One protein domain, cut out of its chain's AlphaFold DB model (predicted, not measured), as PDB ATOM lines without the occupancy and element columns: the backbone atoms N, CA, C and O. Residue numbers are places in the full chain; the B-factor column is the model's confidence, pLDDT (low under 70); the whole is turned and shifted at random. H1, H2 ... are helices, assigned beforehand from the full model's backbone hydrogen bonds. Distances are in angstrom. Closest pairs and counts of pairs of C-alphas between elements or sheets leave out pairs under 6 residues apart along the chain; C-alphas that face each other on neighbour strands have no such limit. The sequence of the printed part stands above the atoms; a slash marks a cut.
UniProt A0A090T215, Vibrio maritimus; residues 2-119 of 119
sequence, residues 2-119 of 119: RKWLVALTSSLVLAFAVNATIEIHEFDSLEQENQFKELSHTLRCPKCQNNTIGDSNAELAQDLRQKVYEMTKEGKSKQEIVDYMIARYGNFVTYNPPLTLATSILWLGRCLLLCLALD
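Overview. This is residues 2 to 119 of the 119 residues of a protein of Vibrio maritimus (UniProt A0A090T215). Picture a small body of three helices, H2, H3 and H4, in which H2 and H3 fold back on each other as a hairpin and H4 follows after a tight turn, with one lone helix held well away from it at each end of the printed part, H1 on one side and H5 on the other. H1 sticks out with residues 2 to 19, beyond a long strung-out link; H5 sticks out with residues 100 to 106 and 108 to 119. The printed part has 118 residues with five named helices, in the order H1 H2 H3 H4 H5, and no named strand; its class is all helix. The whole is extended, with a radius of gyration of the C-alphas of 21.9 A, and flat, spanning 78 by 46 by 22 A.

Along the chain. Find C-alpha 2 at (256.872, 153.133, 255.318); from there H1, residues 2 to 15, runs 20.4 A. Past residues 16 to 29, look for C-alpha 30 at (219.620, 151.523, 213.023), where H2, residues 30 to 42, begins and runs 18.2 A. H3, residues 59 to 73, covers 21.2 A, and H4, residues 78 to 89, covers 16.0 A. H5, residues 101 to 118, is the longest helix at 25.9 A and ends at C-alpha 118, (184.742, 133.800, 247.955).

Arrangement. Starting at the first helix, you find H1 apart from H2, H3, H4 and H5. H2 and H3 touch and form a helical hairpin; their closest C-alphas, those of Gln 32 and Thr 72, are 6.1 A apart. Their lines stand at a shallow tilt of 31 degrees, opposite ways. H3 and H4, also a helical hairpin, only just touch, with 3 pairs of C-alphas within 8 A. H3 does so with residues 68 to 72 alone and H4 with residue 81 alone, the closest C-alphas being those of Met 71 and Ile 81 at 6.7 A. They run opposite ways at a shallow tilt of 34.9 degrees, only just short of steep. H2 and H4 are close but not clearly touching, with the C-alphas of Gln 35 and Lys 78 closest at 6.9 A. H5 is apart from H1, H2, H3 and H4. On the backbone, each O i to N i+4 pair is within hydrogen-bond range in H1, H2, H3 and H4, while H5 has 13 of 14.

Size, cuts and confidence. The C-alphas of Arg 2 and Asp 119, the two farthest apart, are 78.4 A apart. Without the stretches that stand free, the body has 81 residues and spans 42 by 30 by 17 A. The links H1 to H2, H2 to H3 and H4 to H5 are long, and the printed part has no cut. Look at the B-factor column: the mean pLDDT of the printed part is 89.7, and residues 19 to 22 are under 70.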
ATOM      1  N   ARG A   2     256.716 154.317 256.201       78.19
ATOM      2  CA  ARG A   2     256.872 153.133 255.318       78.19
ATOM      3  C   ARG A   2     255.630 152.225 255.217       78.19
ATOM      4  O   ARG A   2     255.278 151.814 254.124       78.19
ATOM      5  N   LYS A   3     254.920 151.977 256.326       74.88
ATOM      6  CA  LYS A   3     253.676 151.173 256.334       74.88
ATOM      7  C   LYS A   3     252.521 151.822 255.553       74.88
ATOM      8  O   LYS A   3     251.746 151.117 254.924       74.88
ATOM      9  N   TRP A   4     252.451 153.154 255.554       82.88
ATOM     10  CA  TRP A   4     251.438 153.916 254.815       82.88
ATOM     11  C   TRP A   4     251.745 153.962 253.315       82.88
ATOM     12  O   TRP A   4     250.839 153.808 252.507       82.88
ATOM     13  N   LEU A   5     253.026 154.075 252.945       84.12
ATOM     14  CA  LEU A   5     253.478 153.944 251.554       84.12
ATOM     15  C   LEU A   5     253.177 152.550 250.980       84.12
ATOM     16  O   LEU A   5     252.707 152.445 249.851       84.12
ATOM     17  N   VAL A   6     253.383 151.484 251.761       84.56
ATOM     18  CA  VAL A   6     253.046 150.110 251.339       84.56
ATOM     19  C   VAL A   6     251.530 149.918 251.199       84.56
ATOM     20  O   VAL A   6     251.081 149.320 250.229       84.56
ATOM     21  N   ALA A   7     250.723 150.471 252.108       85.38
ATOM     22  CA  ALA A   7     249.264 150.398 252.002       85.38
ATOM     23  C   ALA A   7     248.722 151.166 250.781       85.38
ATOM     24  O   ALA A   7     247.866 150.654 250.065       85.38
ATOM     25  N   LEU A   8     249.252 152.363 250.506       86.12
ATOM     26  CA  LEU A   8     248.869 153.166 249.338       86.12
ATOM     27  C   LEU A   8     249.253 152.485 248.022       86.12
ATOM     28  O   LEU A   8     248.433 152.410 247.114       86.12
ATOM     29  N   THR A   9     250.470 151.949 247.935       83.88
ATOM     30  CA  THR A   9     250.923 151.217 246.742       83.88
ATOM     31  C   THR A   9     250.132 149.926 246.534       83.88
ATOM     32  O   THR A   9     249.714 149.653 245.414       83.88
ATOM     33  N   SER A  10     249.827 149.179 247.600       79.19
ATOM     34  CA  SER A  10     248.990 147.974 247.516       79.19
ATOM     35  C   SER A  10     247.547 148.276 247.100       79.19
ATOM     36  O   SER A  10     246.971 147.510 246.333       79.19
ATOM     37  N   SER A  11     246.962 149.376 247.584       79.81
ATOM     38  CA  SER A  11     245.612 149.800 247.192       79.81
ATOM     39  C   SER A  11     245.569 150.246 245.727       79.81
ATOM     40  O   SER A  11     244.653 149.896 244.985       79.81
ATOM     41  N   LEU A  12     246.615 150.947 245.277       83.38
ATOM     42  CA  LEU A  12     246.742 151.401 243.896       83.38
ATOM     43  C   LEU A  12     246.861 150.227 242.911       83.38
ATOM     44  O   LEU A  12     246.200 150.245 241.880       83.38
ATOM     45  N   VAL A  13     247.630 149.181 243.238       84.19
ATOM     46  CA  VAL A  13     247.747 147.973 242.395       84.19
ATOM     47  C   VAL A  13     246.406 147.243 242.255       84.19
ATOM     48  O   VAL A  13     246.099 146.734 241.179       84.19
ATOM     49  N   LEU A  14     245.576 147.231 243.302       78.75
ATOM     50  CA  LEU A  14     244.272 146.565 243.276       78.75
ATOM     51  C   LEU A  14     243.262 147.273 242.356       78.75
ATOM     52  O   LEU A  14     242.418 146.618 241.749       78.75
ATOM     53  N   ALA A  15     243.371 148.597 242.211       78.12
ATOM     54  CA  ALA A  15     242.494 149.385 241.346       78.12
ATOM     55  C   ALA A  15     242.703 149.100 239.845       78.12
ATOM     56  O   ALA A  15     241.763 149.224 239.065       78.12
ATOM     57  N   PHE A  16     243.903 148.676 239.433       75.38
ATOM     58  CA  PHE A  16     244.215 148.363 238.030       75.38
ATOM     59  C   PHE A  16     243.792 146.951 237.590       75.38
ATOM     60  O   PHE A  16     243.963 146.602 236.425       75.38
ATOM     61  N   ALA A  17     243.239 146.123 238.483       70.38
ATOM     62  CA  ALA A  17     242.898 144.731 238.173       70.38
ATOM     63  C   ALA A  17     241.573 144.553 237.399       70.38
ATOM     64  O   ALA A  17     241.229 143.431 237.026       70.38
ATOM     65  N   VAL A  18     240.818 145.629 237.153       70.81
ATOM     66  CA  VAL A  18     239.530 145.552 236.451       70.81
ATOM     67  C   VAL A  18     239.741 145.777 234.956       70.81
ATOM     68  O   VAL A  18     240.021 146.890 234.521       70.81
ATOM     69  N   ASN A  19     239.569 144.719 234.164       68.56
ATOM     70  CA  ASN A  19     239.483 144.808 232.709       68.56
ATOM     71  C   ASN A  19     238.008 144.760 232.301       68.56
ATOM     72  O   ASN A  19     237.313 143.794 232.614       68.56
ATOM     73  N   ALA A  20     237.534 145.793 231.607       67.75
ATOM     74  CA  ALA A  20     236.239 145.776 230.940       67.75
ATOM     75  C   ALA A  20     236.473 145.450 229.463       67.75
ATOM     76  O   ALA A  20     237.086 146.240 228.748       67.75
ATOM     77  N   THR A  21     236.019 144.281 229.011       68.69
ATOM     78  CA  THR A  21     235.959 143.991 227.576       68.69
ATOM     79  C   THR A  21     234.700 144.636 227.008       68.69
ATOM     80  O   THR A  21     233.610 144.441 227.545       68.69
ATOM     81  N   ILE A  22     234.851 145.457 225.969       69.31
ATOM     82  CA  ILE A  22     233.722 146.067 225.262       69.31
ATOM     83  C   ILE A  22     233.493 145.242 224.003       69.31
ATOM     84  O   ILE A  22     234.354 145.183 223.127       69.31
ATOM     85  N   GLU A  23     232.334 144.602 223.923       75.94
ATOM     86  CA  GLU A  23     231.949 143.799 222.767       75.94
ATOM     87  C   GLU A  23     231.292 144.702 221.721       75.94
ATOM     88  O   GLU A  23     230.168 145.179 221.905       75.94
ATOM     89  N   ILE A  24     232.026 144.993 220.647       82.12
ATOM     90  CA  ILE A  24     231.554 145.877 219.580       82.12
ATOM     91  C   ILE A  24     230.896 145.039 218.488       82.12
ATOM     92  O   ILE A  24     231.515 144.143 217.924       82.12
ATOM     93  N   HIS A  25     229.640 145.365 218.199       89.38
ATOM     94  CA  HIS A  25     228.829 144.732 217.167       89.38
ATOM     95  C   HIS A  25     228.535 145.745 216.057       89.38
ATOM     96  O   HIS A  25     228.145 146.878 216.346       89.38
ATOM     97  N   GLU A  26     228.704 145.341 214.797       92.12
ATOM     98  CA  GLU A  26     228.467 146.196 213.629       92.12
ATOM     99  C   GLU A  26     227.136 145.842 212.947       92.12
ATOM    100  O   GLU A  26     226.910 144.713 212.504       92.12
ATOM    101  N   PHE A  27     226.239 146.819 212.825       94.38
ATOM    102  CA  PHE A  27     224.910 146.638 212.234       94.38
ATOM    103  C   PHE A  27     224.797 147.352 210.887       94.38
ATOM    104  O   PHE A  27     225.410 148.396 210.685       94.38
ATOM    105  N   ASP A  28     223.978 146.814 209.977       93.38
ATOM    106  CA  ASP A  28     223.767 147.425 208.652       93.38
ATOM    107  C   ASP A  28     222.731 148.558 208.700       93.38
ATOM    108  O   ASP A  28     222.623 149.362 207.776       93.38
ATOM    109  N   SER A  29     221.934 148.617 209.772       95.81
ATOM    110  CA  SER A  29     220.872 149.604 209.958       95.81
ATOM    111  C   SER A  29     220.634 149.927 211.433       95.81
ATOM    112  O   SER A  29     220.900 149.116 212.322       95.81
ATOM    113  N   LEU A  30     220.047 151.103 211.684       95.88
ATOM    114  CA  LEU A  30     219.620 151.523 213.023       95.88
ATOM    115  C   LEU A  30     218.548 150.584 213.609       95.88
ATOM    116  O   LEU A  30     218.474 150.393 214.820       95.88
ATOM    117  N   GLU A  31     217.706 149.994 212.758       96.06
ATOM    118  CA  GLU A  31     216.660 149.060 213.182       96.06
ATOM    119  C   GLU A  31     217.257 147.783 213.783       96.06
ATOM    120  O   GLU A  31     216.859 147.375 214.873       96.06
ATOM    121  N   GLN A  32     218.271 147.207 213.130       96.94
ATOM    122  CA  GLN A  32     218.997 146.048 213.650       96.94
ATOM    123  C   GLN A  32     219.691 146.354 214.983       96.94
ATOM    124  O   GLN A  32     219.591 145.566 215.922       96.94
ATOM    125  N   GLU A  33     220.353 147.508 215.093       96.25
ATOM    126  CA  GLU A  33     221.006 147.921 216.339       96.25
ATOM    127  C   GLU A  33     219.991 148.058 217.486       96.25
ATOM    128  O   GLU A  33     220.215 147.558 218.591       96.25
ATOM    129  N   ASN A  34     218.848 148.696 217.222       96.75
ATOM    130  CA  ASN A  34     217.784 148.856 218.211       96.75
ATOM    131  C   ASN A  34     217.169 147.512 218.613       96.75
ATOM    132  O   ASN A  34     216.982 147.275 219.806       96.75
ATOM    133  N   GLN A  35     216.911 146.617 217.653       96.94
ATOM    134  CA  GLN A  35     216.417 145.266 217.930       96.94
ATOM    135  C   GLN A  35     217.396 144.497 218.822       96.94
ATOM    136  O   GLN A  35     216.989 143.900 219.821       96.94
ATOM    137  N   PHE A  36     218.689 144.527 218.493       97.12
ATOM    138  CA  PHE A  36     219.723 143.861 219.279       97.12
ATOM    139  C   PHE A  36     219.807 144.412 220.706       97.12
ATOM    140  O   PHE A  36     219.848 143.636 221.665       97.12
ATOM    141  N   LYS A  37     219.797 145.744 220.868       95.62
ATOM    142  CA  LYS A  37     219.796 146.393 222.189       95.62
ATOM    143  C   LYS A  37     218.568 145.998 222.998       95.62
ATOM    144  O   LYS A  37     218.693 145.612 224.158       95.62
ATOM    145  N   GLU A  38     217.388 146.046 222.389       95.88
ATOM    146  CA  GLU A  38     216.145 145.684 223.065       95.88
ATOM    147  C   GLU A  38     216.157 144.219 223.521       95.88
ATOM    148  O   GLU A  38     215.858 143.917 224.679       95.88
ATOM    149  N   LEU A  39     216.547 143.297 222.639       96.19
ATOM    150  CA  LEU A  39     216.665 141.878 222.972       96.19
ATOM    151  C   LEU A  39     217.707 141.634 224.065       96.19
ATOM    152  O   LEU A  39     217.467 140.833 224.967       96.19
ATOM    153  N   SER A  40     218.813 142.379 224.055       95.19
ATOM    154  CA  SER A  40     219.857 142.271 225.077       95.19
ATOM    155  C   SER A  40     219.375 142.654 226.480       95.19
ATOM    156  O   SER A  40     219.811 142.048 227.457       95.19
ATOM    157  N   HIS A  41     218.444 143.609 226.588       94.44
ATOM    158  CA  HIS A  41     217.861 144.044 227.864       94.44
ATOM    159  C   HIS A  41     216.587 143.290 228.270       94.44
ATOM    160  O   HIS A  41     216.149 143.387 229.414       94.44
ATOM    161  N   THR A  42     215.967 142.539 227.361       93.56
ATOM    162  CA  THR A  42     214.723 141.800 227.650       93.56
ATOM    163  C   THR A  42     214.958 140.309 227.872       93.56
ATOM    164  O   THR A  42     214.239 139.686 228.661       93.56
ATOM    165  N   LEU A  43     215.977 139.734 227.229       95.44
ATOM    166  CA  LEU A  43     216.380 138.350 227.437       95.44
ATOM    167  C   LEU A  43     217.245 138.219 228.696       95.44
ATOM    168  O   LEU A  43     218.188 138.974 228.923       95.44
ATOM    169  N   ARG A  44     216.933 137.214 229.511       95.38
ATOM    170  CA  ARG A  44     217.666 136.834 230.720       95.38
ATOM    171  C   ARG A  44     218.723 135.788 230.419       95.38
ATOM    172  O   ARG A  44     218.498 134.888 229.618       95.38
ATOM    173  N   CYS A  45     219.819 135.823 231.170       94.81
ATOM    174  CA  CYS A  45     220.755 134.707 231.229       94.81
ATOM    175  C   CYS A  45     220.263 133.660 232.258       94.81
ATOM    176  O   CYS A  45     220.315 133.931 233.462       94.81
ATOM    177  N   PRO A  46     219.848 132.440 231.850       91.62
ATOM    178  CA  PRO A  46     219.237 131.453 232.757       91.62
ATOM    179  C   PRO A  46     220.168 130.904 233.847       91.62
ATOM    180  O   PRO A  46     219.710 130.251 234.784       91.62
ATOM    181  N   LYS A  47     221.481 131.108 233.704       89.62
ATOM    182  CA  LYS A  47     222.505 130.649 234.655       89.62
ATOM    183  C   LYS A  47     223.141 131.785 235.454       89.62
ATOM    184  O   LYS A  47     223.980 131.524 236.309       89.62
ATOM    185  N   CYS A  48     222.756 133.027 235.183       89.75
ATOM    186  CA  CYS A  48     223.297 134.202 235.848       89.75
ATOM    187  C   CYS A  48     222.407 134.621 237.029       89.75
ATOM    188  O   CYS A  48     221.280 134.146 237.172       89.75
ATOM    189  N   GLN A  49     222.897 135.540 237.867       85.56
ATOM    190  CA  GLN A  49     222.172 136.066 239.032       85.56
ATOM    191  C   GLN A  49     221.006 136.993 238.629       85.56
ATOM    192  O   GLN A  49     221.058 138.187 238.881       85.56
ATOM    193  N   ASN A  50     219.963 136.451 237.987       87.69
ATOM    194  CA  ASN A  50     218.766 137.184 237.541       87.69
ATOM    195  C   ASN A  50     219.076 138.457 236.722       87.69
ATOM    196  O   ASN A  50     218.373 139.460 236.824       87.69
ATOM    197  N   ASN A  51     220.128 138.399 235.905       91.31
ATOM    198  CA  ASN A  51     220.553 139.494 235.039       91.31
ATOM    199  C   ASN A  51     220.098 139.259 233.596       91.31
ATOM    200  O   ASN A  51     219.916 138.113 233.157       91.31
ATOM    201  N   THR A  52     219.968 140.352 232.848       95.12
ATOM    202  CA  THR A  52     219.792 140.302 231.396       95.12
ATOM    203  C   THR A  52     221.077 139.812 230.723       95.12
ATOM    204  O   THR A  52     222.150 139.786 231.340       95.12
ATOM    205  N   ILE A  53     220.985 139.396 229.461       94.75
ATOM    206  CA  ILE A  53     222.180 139.029 228.691       94.75
ATOM    207  C   ILE A  53     223.072 140.253 228.424       94.75
ATOM    208  O   ILE A  53     224.281 140.084 228.308       94.75
ATOM    209  N   GLY A  54     222.499 141.464 228.387       93.12
ATOM    210  CA  GLY A  54     223.220 142.735 228.267       93.12
ATOM    211  C   GLY A  54     223.969 143.157 229.532       93.12
ATOM    212  O   GLY A  54     225.057 143.712 229.432       93.12
ATOM    213  N   ASP A  55     223.430 142.852 230.716       91.94
ATOM    214  CA  ASP A  55     224.022 143.279 231.995       91.94
ATOM    215  C   ASP A  55     225.012 142.257 232.578       91.94
ATOM    216  O   ASP A  55     225.754 142.550 233.519       91.94
ATOM    217  N   SER A  56     225.006 141.019 232.076       91.06
ATOM    218  CA  SER A  56     225.865 139.951 232.583       91.06
ATOM    219  C   SER A  56     227.119 139.749 231.735       91.06
ATOM    220  O   SER A  56     227.054 139.504 230.534       91.06
ATOM    221  N   ASN A  57     228.271 139.723 232.407       90.00
ATOM    222  CA  ASN A  57     229.562 139.385 231.801       90.00
ATOM    223  C   ASN A  57     229.867 137.876 231.799       90.00
ATOM    224  O   ASN A  57     230.990 137.487 231.485       90.00
ATOM    225  N   ALA A  58     228.913 137.018 232.178       91.19
ATOM    226  CA  ALA A  58     229.116 135.572 232.149       91.19
ATOM    227  C   ALA A  58     229.348 135.075 230.713       91.19
ATOM    228  O   ALA A  58     228.743 135.595 229.779       91.19
ATOM    229  N   GLU A  59     230.150 134.024 230.554       91.69
ATOM    230  CA  GLU A  59     230.435 133.396 229.254       91.69
ATOM    231  C   GLU A  59     229.144 133.018 228.511       91.69
ATOM    232  O   GLU A  59     228.941 133.410 227.369       91.69
ATOM    233  N   LEU A  60     228.175 132.418 229.214       91.88
ATOM    234  CA  LEU A  60     226.872 132.100 228.628       91.88
ATOM    235  C   LEU A  60     226.116 133.347 228.126       91.88
ATOM    236  O   LEU A  60     225.417 133.284 227.124       91.88
ATOM    237  N   ALA A  61     226.219 134.485 228.816       94.44
ATOM    238  CA  ALA A  61     225.557 135.711 228.375       94.44
ATOM    239  C   ALA A  61     226.205 136.283 227.103       94.44
ATOM    240  O   ALA A  61     225.488 136.831 226.266       94.44
ATOM    241  N   GLN A  62     227.523 136.116 226.946       93.56
ATOM    242  CA  GLN A  62     228.247 136.452 225.716       93.56
ATOM    243  C   GLN A  62     227.770 135.560 224.562       93.56
ATOM    244  O   GLN A  62     227.333 136.083 223.543       93.56
ATOM    245  N   ASP A  63     227.697 134.239 224.766       94.38
ATOM    246  CA  ASP A  63     227.192 133.297 223.753       94.38
ATOM    247  C   ASP A  63     225.762 133.633 223.297       94.38
ATOM    248  O   ASP A  63     225.437 133.588 222.106       94.38
ATOM    249  N   LEU A  64     224.882 133.992 224.241       95.62
ATOM    250  CA  LEU A  64     223.515 134.396 223.911       95.62
ATOM    251  C   LEU A  64     223.490 135.710 223.122       95.62
ATOM    252  O   LEU A  64     222.753 135.791 222.140       95.62
ATOM    253  N   ARG A  65     224.278 136.721 223.516       96.06
ATOM    254  CA  ARG A  65     224.373 137.996 222.784       96.06
ATOM    255  C   ARG A  65     224.902 137.784 221.374       96.06
ATOM    256  O   ARG A  65     224.257 138.231 220.430       96.06
ATOM    257  N   GLN A  66     225.969 137.011 221.223       95.69
ATOM    258  CA  GLN A  66     226.507 136.644 219.920       95.69
ATOM    259  C   GLN A  66     225.436 135.977 219.047       95.69
ATOM    260  O   GLN A  66     225.265 136.331 217.880       95.69
ATOM    261  N   LYS A  67     224.621 135.077 219.617       96.81
ATOM    262  CA  LYS A  67     223.549 134.439 218.847       96.81
ATOM    263  C   LYS A  67     222.408 135.392 218.472       96.81
ATOM    264  O   LYS A  67     221.882 135.304 217.362       96.81
ATOM    265  N   VAL A  68     222.026 136.313 219.359       97.06
ATOM    266  CA  VAL A  68     221.050 137.376 219.042       97.06
ATOM    267  C   VAL A  68     221.576 138.263 217.915       97.06
ATOM    268  O   VAL A  68     220.815 138.615 217.010       97.06
ATOM    269  N   TYR A  69     222.864 138.605 217.946       97.31
ATOM    270  CA  TYR A  69     223.516 139.393 216.908       97.31
ATOM    271  C   TYR A  69     223.469 138.691 215.549       97.31
ATOM    272  O   TYR A  69     222.974 139.277 214.587       97.31
ATOM    273  N   GLU A  70     223.891 137.424 215.479       97.00
ATOM    274  CA  GLU A  70     223.845 136.621 214.250       97.00
ATOM    275  C   GLU A  70     222.445 136.610 213.634       97.00
ATOM    276  O   GLU A  70     222.270 136.975 212.475       97.00
ATOM    277  N   MET A  71     221.423 136.274 214.424       97.69
ATOM    278  CA  MET A  71     220.049 136.205 213.922       97.69
ATOM    279  C   MET A  71     219.505 137.580 213.509       97.69
ATOM    280  O   MET A  71     218.736 137.688 212.554       97.69
ATOM    281  N   THR A  72     219.921 138.645 214.194       96.94
ATOM    282  CA  THR A  72     219.568 140.019 213.814       96.94
ATOM    283  C   THR A  72     220.192 140.395 212.468       96.94
ATOM    284  O   THR A  72     219.520 140.990 211.622       96.94
ATOM    285  N   LYS A  73     221.446 139.995 212.221       96.56
ATOM    286  CA  LYS A  73     222.130 140.175 210.931       96.56
ATOM    287  C   LYS A  73     221.526 139.315 209.821       96.56
ATOM    288  O   LYS A  73     221.452 139.764 208.684       96.56
ATOM    289  N   GLU A  74     221.017 138.133 210.155       96.69
ATOM    290  CA  GLU A  74     220.232 137.282 209.249       96.69
ATOM    291  C   GLU A  74     218.849 137.876 208.897       96.69
ATOM    292  O   GLU A  74     218.136 137.314 208.066       96.69
ATOM    293  N   GLY A  75     218.450 138.997 209.512       96.56
ATOM    294  CA  GLY A  75     217.162 139.648 209.262       96.56
ATOM    295  C   GLY A  75     215.979 138.956 209.940       96.56
ATOM    296  O   GLY A  75     214.839 139.121 209.508       96.56
ATOM    297  N   LYS A  76     216.231 138.160 210.988       98.06
ATOM    298  CA  LYS A  76     215.172 137.512 211.768       98.06
ATOM    299  C   LYS A  76     214.397 138.532 212.587       98.06
ATOM    300  O   LYS A  76     214.971 139.461 213.162       98.06
ATOM    301  N   SER A  77     213.090 138.314 212.676       97.31
ATOM    302  CA  SER A  77     212.223 139.122 213.523       97.31
ATOM    303  C   SER A  77     212.499 138.861 215.003       97.31
ATOM    304  O   SER A  77     212.900 137.767 215.412       97.31
ATOM    305  N   LYS A  78     212.204 139.856 215.840       95.62
ATOM    306  CA  LYS A  78     212.289 139.747 217.300       95.62
ATOM    307  C   LYS A  78     211.608 138.489 217.855       95.62
ATOM    308  O   LYS A  78     212.175 137.830 218.724       95.62
ATOM    309  N   GLN A  79     210.418 138.151 217.356       94.62
ATOM    310  CA  GLN A  79     209.671 136.987 217.838       94.62
ATOM    311  C   GLN A  79     210.378 135.677 217.478       94.62
ATOM    312  O   GLN A  79     210.541 134.833 218.351       94.62
ATOM    313  N   GLU A  80     210.886 135.537 216.248       96.94
ATOM    314  CA  GLU A  80     211.664 134.356 215.849       96.94
ATOM    315  C   GLU A  80     212.919 134.176 216.712       96.94
ATOM    316  O   GLU A  80     213.266 133.051 217.074       96.94
ATOM    317  N   ILE A  81     213.594 135.275 217.066       97.12
ATOM    318  CA  ILE A  81     214.767 135.231 217.944       97.12
ATOM    319  C   ILE A  81     214.361 134.766 219.346       97.12
ATOM    320  O   ILE A  81     214.987 133.863 219.896       97.12
ATOM    321  N   VAL A  82     213.302 135.338 219.922       95.56
ATOM    322  CA  VAL A  82     212.799 134.940 221.249       95.56
ATOM    323  C   VAL A  82     212.374 133.472 221.260       95.56
ATOM    324  O   VAL A  82     212.760 132.735 222.169       95.56
ATOM    325  N   ASP A  83     211.644 133.025 220.243       95.19
ATOM    326  CA  ASP A  83     211.176 131.643 220.125       95.19
ATOM    327  C   ASP A  83     212.350 130.667 220.002       95.19
ATOM    328  O   ASP A  83     212.371 129.636 220.677       95.19
ATOM    329  N   TYR A  84     213.377 131.016 219.216       96.38
ATOM    330  CA  TYR A  84     214.616 130.241 219.141       96.38
ATOM    331  C   TYR A  84     215.308 130.150 220.506       96.38
ATOM    332  O   TYR A  84     215.715 129.065 220.937       96.38
ATOM    333  N   MET A  85     215.414 131.275 221.215       95.88
ATOM    334  CA  MET A  85     216.040 131.319 222.534       95.88
ATOM    335  C   MET A  85     215.273 130.458 223.539       95.88
ATOM    336  O   MET A  85     215.889 129.712 224.297       95.88
ATOM    337  N   ILE A  86     213.938 130.494 223.522       94.19
ATOM    338  CA  ILE A  86     213.098 129.646 224.376       94.19
ATOM    339  C   ILE A  86     213.269 128.171 224.008       94.19
ATOM    340  O   ILE A  86     213.439 127.335 224.896       94.19
ATOM    341  N   ALA A  87     213.263 127.837 222.717       93.94
ATOM    342  CA  ALA A  87     213.409 126.461 222.255       93.94
ATOM    343  C   ALA A  87     214.765 125.857 222.653       93.94
ATOM    344  O   ALA A  87     214.843 124.672 222.981       93.94
ATOM    345  N   ARG A  88     215.836 126.665 222.653       94.62
ATOM    346  CA  ARG A  88     217.198 126.195 222.941       94.62
ATOM    347  C   ARG A  88     217.599 126.299 224.413       94.62
ATOM    348  O   ARG A  88     218.277 125.399 224.910       94.62
ATOM    349  N   TYR A  89     217.198 127.370 225.093       93.06
ATOM    350  CA  TYR A  89     217.636 127.720 226.451       93.06
ATOM    351  C   TYR A  89     216.506 127.677 227.495       93.06
ATOM    352  O   TYR A  89     216.762 127.814 228.693       93.06
ATOM    353  N   GLY A  90     215.269 127.425 227.064       91.12
ATOM    354  CA  GLY A  90     214.095 127.248 227.914       91.12
ATOM    355  C   GLY A  90     213.359 128.546 228.252       91.12
ATOM    356  O   GLY A  90     213.827 129.656 228.015       91.12
ATOM    357  N   ASN A  91     212.196 128.400 228.890       87.81
ATOM    358  CA  ASN A  91     211.288 129.509 229.224       87.81
ATOM    359  C   ASN A  91     211.891 130.574 230.162       87.81
ATOM    360  O   ASN A  91     211.384 131.689 230.235       87.81
ATOM    361  N   PHE A  92     212.973 130.256 230.880       88.81
ATOM    362  CA  PHE A  92     213.623 131.186 231.812       88.81
ATOM    363  C   PHE A  92     214.400 132.309 231.114       88.81
ATOM    364  O   PHE A  92     214.689 133.325 231.748       88.81
ATOM    365  N   VAL A  93     214.691 132.158 229.818       92.56
ATOM    366  CA  VAL A  93     215.404 133.158 229.007       92.56
ATOM    367  C   VAL A  93     214.583 134.427 228.758       92.56
ATOM    368  O   VAL A  93     215.136 135.448 228.379       92.56
ATOM    369  N   THR A  94     213.271 134.408 228.996       89.62
ATOM    370  CA  THR A  94     212.385 135.572 228.842       89.62
ATOM    371  C   THR A  94     211.613 135.835 230.132       89.62
ATOM    372  O   THR A  94     211.320 134.904 230.886       89.62
ATOM    373  N   TYR A  95     211.275 137.098 230.409       83.06
ATOM    374  CA  TYR A  95     210.343 137.465 231.486       83.06
ATOM    375  C   TYR A  95     208.885 137.135 231.152       83.06
ATOM    376  O   TYR A  95     208.069 137.041 232.067       83.06
ATOM    377  N   ASN A  96     208.569 136.944 229.870       82.62
ATOM    378  CA  ASN A  96     207.219 136.682 229.395       82.62
ATOM    379  C   ASN A  96     207.165 135.300 228.721       82.62
ATOM    380  O   ASN A  96     207.191 135.216 227.490       82.62
ATOM    381  N   PRO A  97     207.205 134.204 229.504       77.00
ATOM    382  CA  PRO A  97     207.151 132.863 228.944       77.00
ATOM    383  C   PRO A  97     205.802 132.626 228.244       77.00
ATOM    384  O   PRO A  97     204.775 133.138 228.699       77.00
ATOM    385  N   PRO A  98     205.777 131.840 227.157       78.81
ATOM    386  CA  PRO A  98     204.567 131.607 226.381       78.81
ATOM    387  C   PRO A  98     203.499 130.876 227.203       78.81
ATOM    388  O   PRO A  98     203.801 130.034 228.055       78.81
ATOM    389  N   LEU A  99     202.229 131.163 226.906       82.56
ATOM    390  CA  LEU A  99     201.093 130.446 227.484       82.56
ATOM    391  C   LEU A  99     201.023 129.032 226.896       82.56
ATOM    392  O   LEU A  99     200.534 128.806 225.794       82.56
ATOM    393  N   THR A 100     201.518 128.070 227.662       84.69
ATOM    394  CA  THR A 100     201.406 126.634 227.386       84.69
ATOM    395  C   THR A 100     200.264 126.013 228.190       84.69
ATOM    396  O   THR A 100     199.853 126.560 229.219       84.69
ATOM    397  N   LEU A 101     199.806 124.821 227.786       85.62
ATOM    398  CA  LEU A 101     198.815 124.037 228.541       85.62
ATOM    399  C   LEU A 101     199.244 123.795 230.000       85.62
ATOM    400  O   LEU A 101     198.430 123.855 230.918       85.62
ATOM    401  N   ALA A 102     200.540 123.566 230.233       85.31
ATOM    402  CA  ALA A 102     201.075 123.387 231.580       85.31
ATOM    403  C   ALA A 102     200.932 124.670 232.416       85.31
ATOM    404  O   ALA A 102     200.449 124.630 233.547       85.31
ATOM    405  N   THR A 103     201.293 125.826 231.849       85.50
ATOM    406  CA  THR A 103     201.131 127.110 232.544       85.50
ATOM    407  C   THR A 103     199.663 127.480 232.743       85.50
ATOM    408  O   THR A 103     199.327 128.007 233.798       85.50
ATOM    409  N   SER A 104     198.762 127.163 231.803       87.25
ATOM    410  CA  SER A 104     197.335 127.486 231.948       87.25
ATOM    411  C   SER A 104     196.677 126.728 233.099       87.25
ATOM    412  O   SER A 104     195.827 127.295 233.775       87.25
ATOM    413  N   ILE A 105     197.101 125.490 233.383       92.25
ATOM    414  CA  ILE A 105     196.621 124.736 234.553       92.25
ATOM    415  C   ILE A 105     196.968 125.471 235.855       92.25
ATOM    416  O   ILE A 105     196.121 125.575 236.740       92.25
ATOM    417  N   LEU A 106     198.178 126.033 235.968       86.75
ATOM    418  CA  LEU A 106     198.586 126.809 237.148       86.75
ATOM    419  C   LEU A 106     197.726 128.071 237.332       86.75
ATOM    420  O   LEU A 106     197.350 128.406 238.456       86.75
ATOM    421  N   TRP A 107     197.384 128.753 236.235       88.31
ATOM    422  CA  TRP A 107     196.490 129.915 236.263       88.31
ATOM    423  C   TRP A 107     195.051 129.534 236.626       88.31
ATOM    424  O   TRP A 107     194.461 130.173 237.495       88.31
ATOM    425  N   LEU A 108     194.513 128.459 236.038       92.44
ATOM    426  CA  LEU A 108     193.186 127.937 236.377       92.44
ATOM    427  C   LEU A 108     193.103 127.513 237.844       92.44
ATOM    428  O   LEU A 108     192.117 127.819 238.504       92.44
ATOM    429  N   GLY A 109     194.152 126.880 238.375       92.94
ATOM    430  CA  GLY A 109     194.240 126.543 239.794       92.94
ATOM    431  C   GLY A 109     194.148 127.779 240.692       92.94
ATOM    432  O   GLY A 109     193.396 127.774 241.664       92.94
ATOM    433  N   ARG A 110     194.841 128.871 240.342       90.19
ATOM    434  CA  ARG A 110     194.733 130.148 241.069       90.19
ATOM    435  C   ARG A 110     193.313 130.719 241.018       90.19
ATOM    436  O   ARG A 110     192.817 131.152 242.050       90.19
ATOM    437  N   CYS A 111     192.669 130.715 239.852       93.56
ATOM    438  CA  CYS A 111     191.289 131.186 239.706       93.56
ATOM    439  C   CYS A 111     190.303 130.333 240.512       93.56
ATOM    440  O   CYS A 111     189.467 130.885 241.216       93.56
ATOM    441  N   LEU A 112     190.442 129.005 240.462       94.88
ATOM    442  CA  LEU A 112     189.585 128.071 241.188       94.88
ATOM    443  C   LEU A 112     189.682 128.277 242.704       94.88
ATOM    444  O   LEU A 112     188.657 128.364 243.369       94.88
ATOM    445  N   LEU A 113     190.900 128.403 243.240       94.88
ATOM    446  CA  LEU A 113     191.110 128.699 244.660       94.88
ATOM    447  C   LEU A 113     190.491 130.040 245.065       94.88
ATOM    448  O   LEU A 113     189.949 130.145 246.159       94.88
ATOM    449  N   LEU A 114     190.561 131.050 244.191       94.00
ATOM    450  CA  LEU A 114     189.943 132.349 244.445       94.00
ATOM    451  C   LEU A 114     188.414 132.238 244.498       94.00
ATOM    452  O   LEU A 114     187.812 132.806 245.394       94.00
ATOM    453  N   CYS A 115     187.800 131.490 243.574       94.50
ATOM    454  CA  CYS A 115     186.358 131.244 243.579       94.50
ATOM    455  C   CYS A 115     185.921 130.529 244.863       94.50
ATOM    456  O   CYS A 115     185.062 131.038 245.567       94.50
ATOM    457  N   LEU A 116     186.587 129.428 245.223       94.56
ATOM    458  CA  LEU A 116     186.269 128.660 246.433       94.56
ATOM    459  C   LEU A 116     186.458 129.448 247.739       94.56
ATOM    460  O   LEU A 116     185.871 129.085 248.747       94.56
ATOM    461  N   ALA A 117     187.320 130.469 247.749       92.81
ATOM    462  CA  ALA A 117     187.542 131.318 248.919       92.81
ATOM    463  C   ALA A 117     186.512 132.453 249.057       92.81
ATOM    464  O   ALA A 117     186.481 133.112 250.097       92.81
ATOM    465  N   LEU A 118     185.746 132.735 247.999       89.69
ATOM    466  CA  LEU A 118     184.742 133.800 247.955       89.69
ATOM    467  C   LEU A 118     183.306 133.285 248.174       89.69
ATOM    468  O   LEU A 118     182.423 134.115 248.388       89.69
ATOM    469  N   ASP A 119     183.095 131.966 248.123       73.31
ATOM    470  CA  ASP A 119     181.858 131.257 248.502       73.31
ATOM    471  C   ASP A 119     181.847 130.900 250.003       73.31
ATOM    472  O   ASP A 119     180.769 131.015 250.634       73.31
TER     473      ASP A 119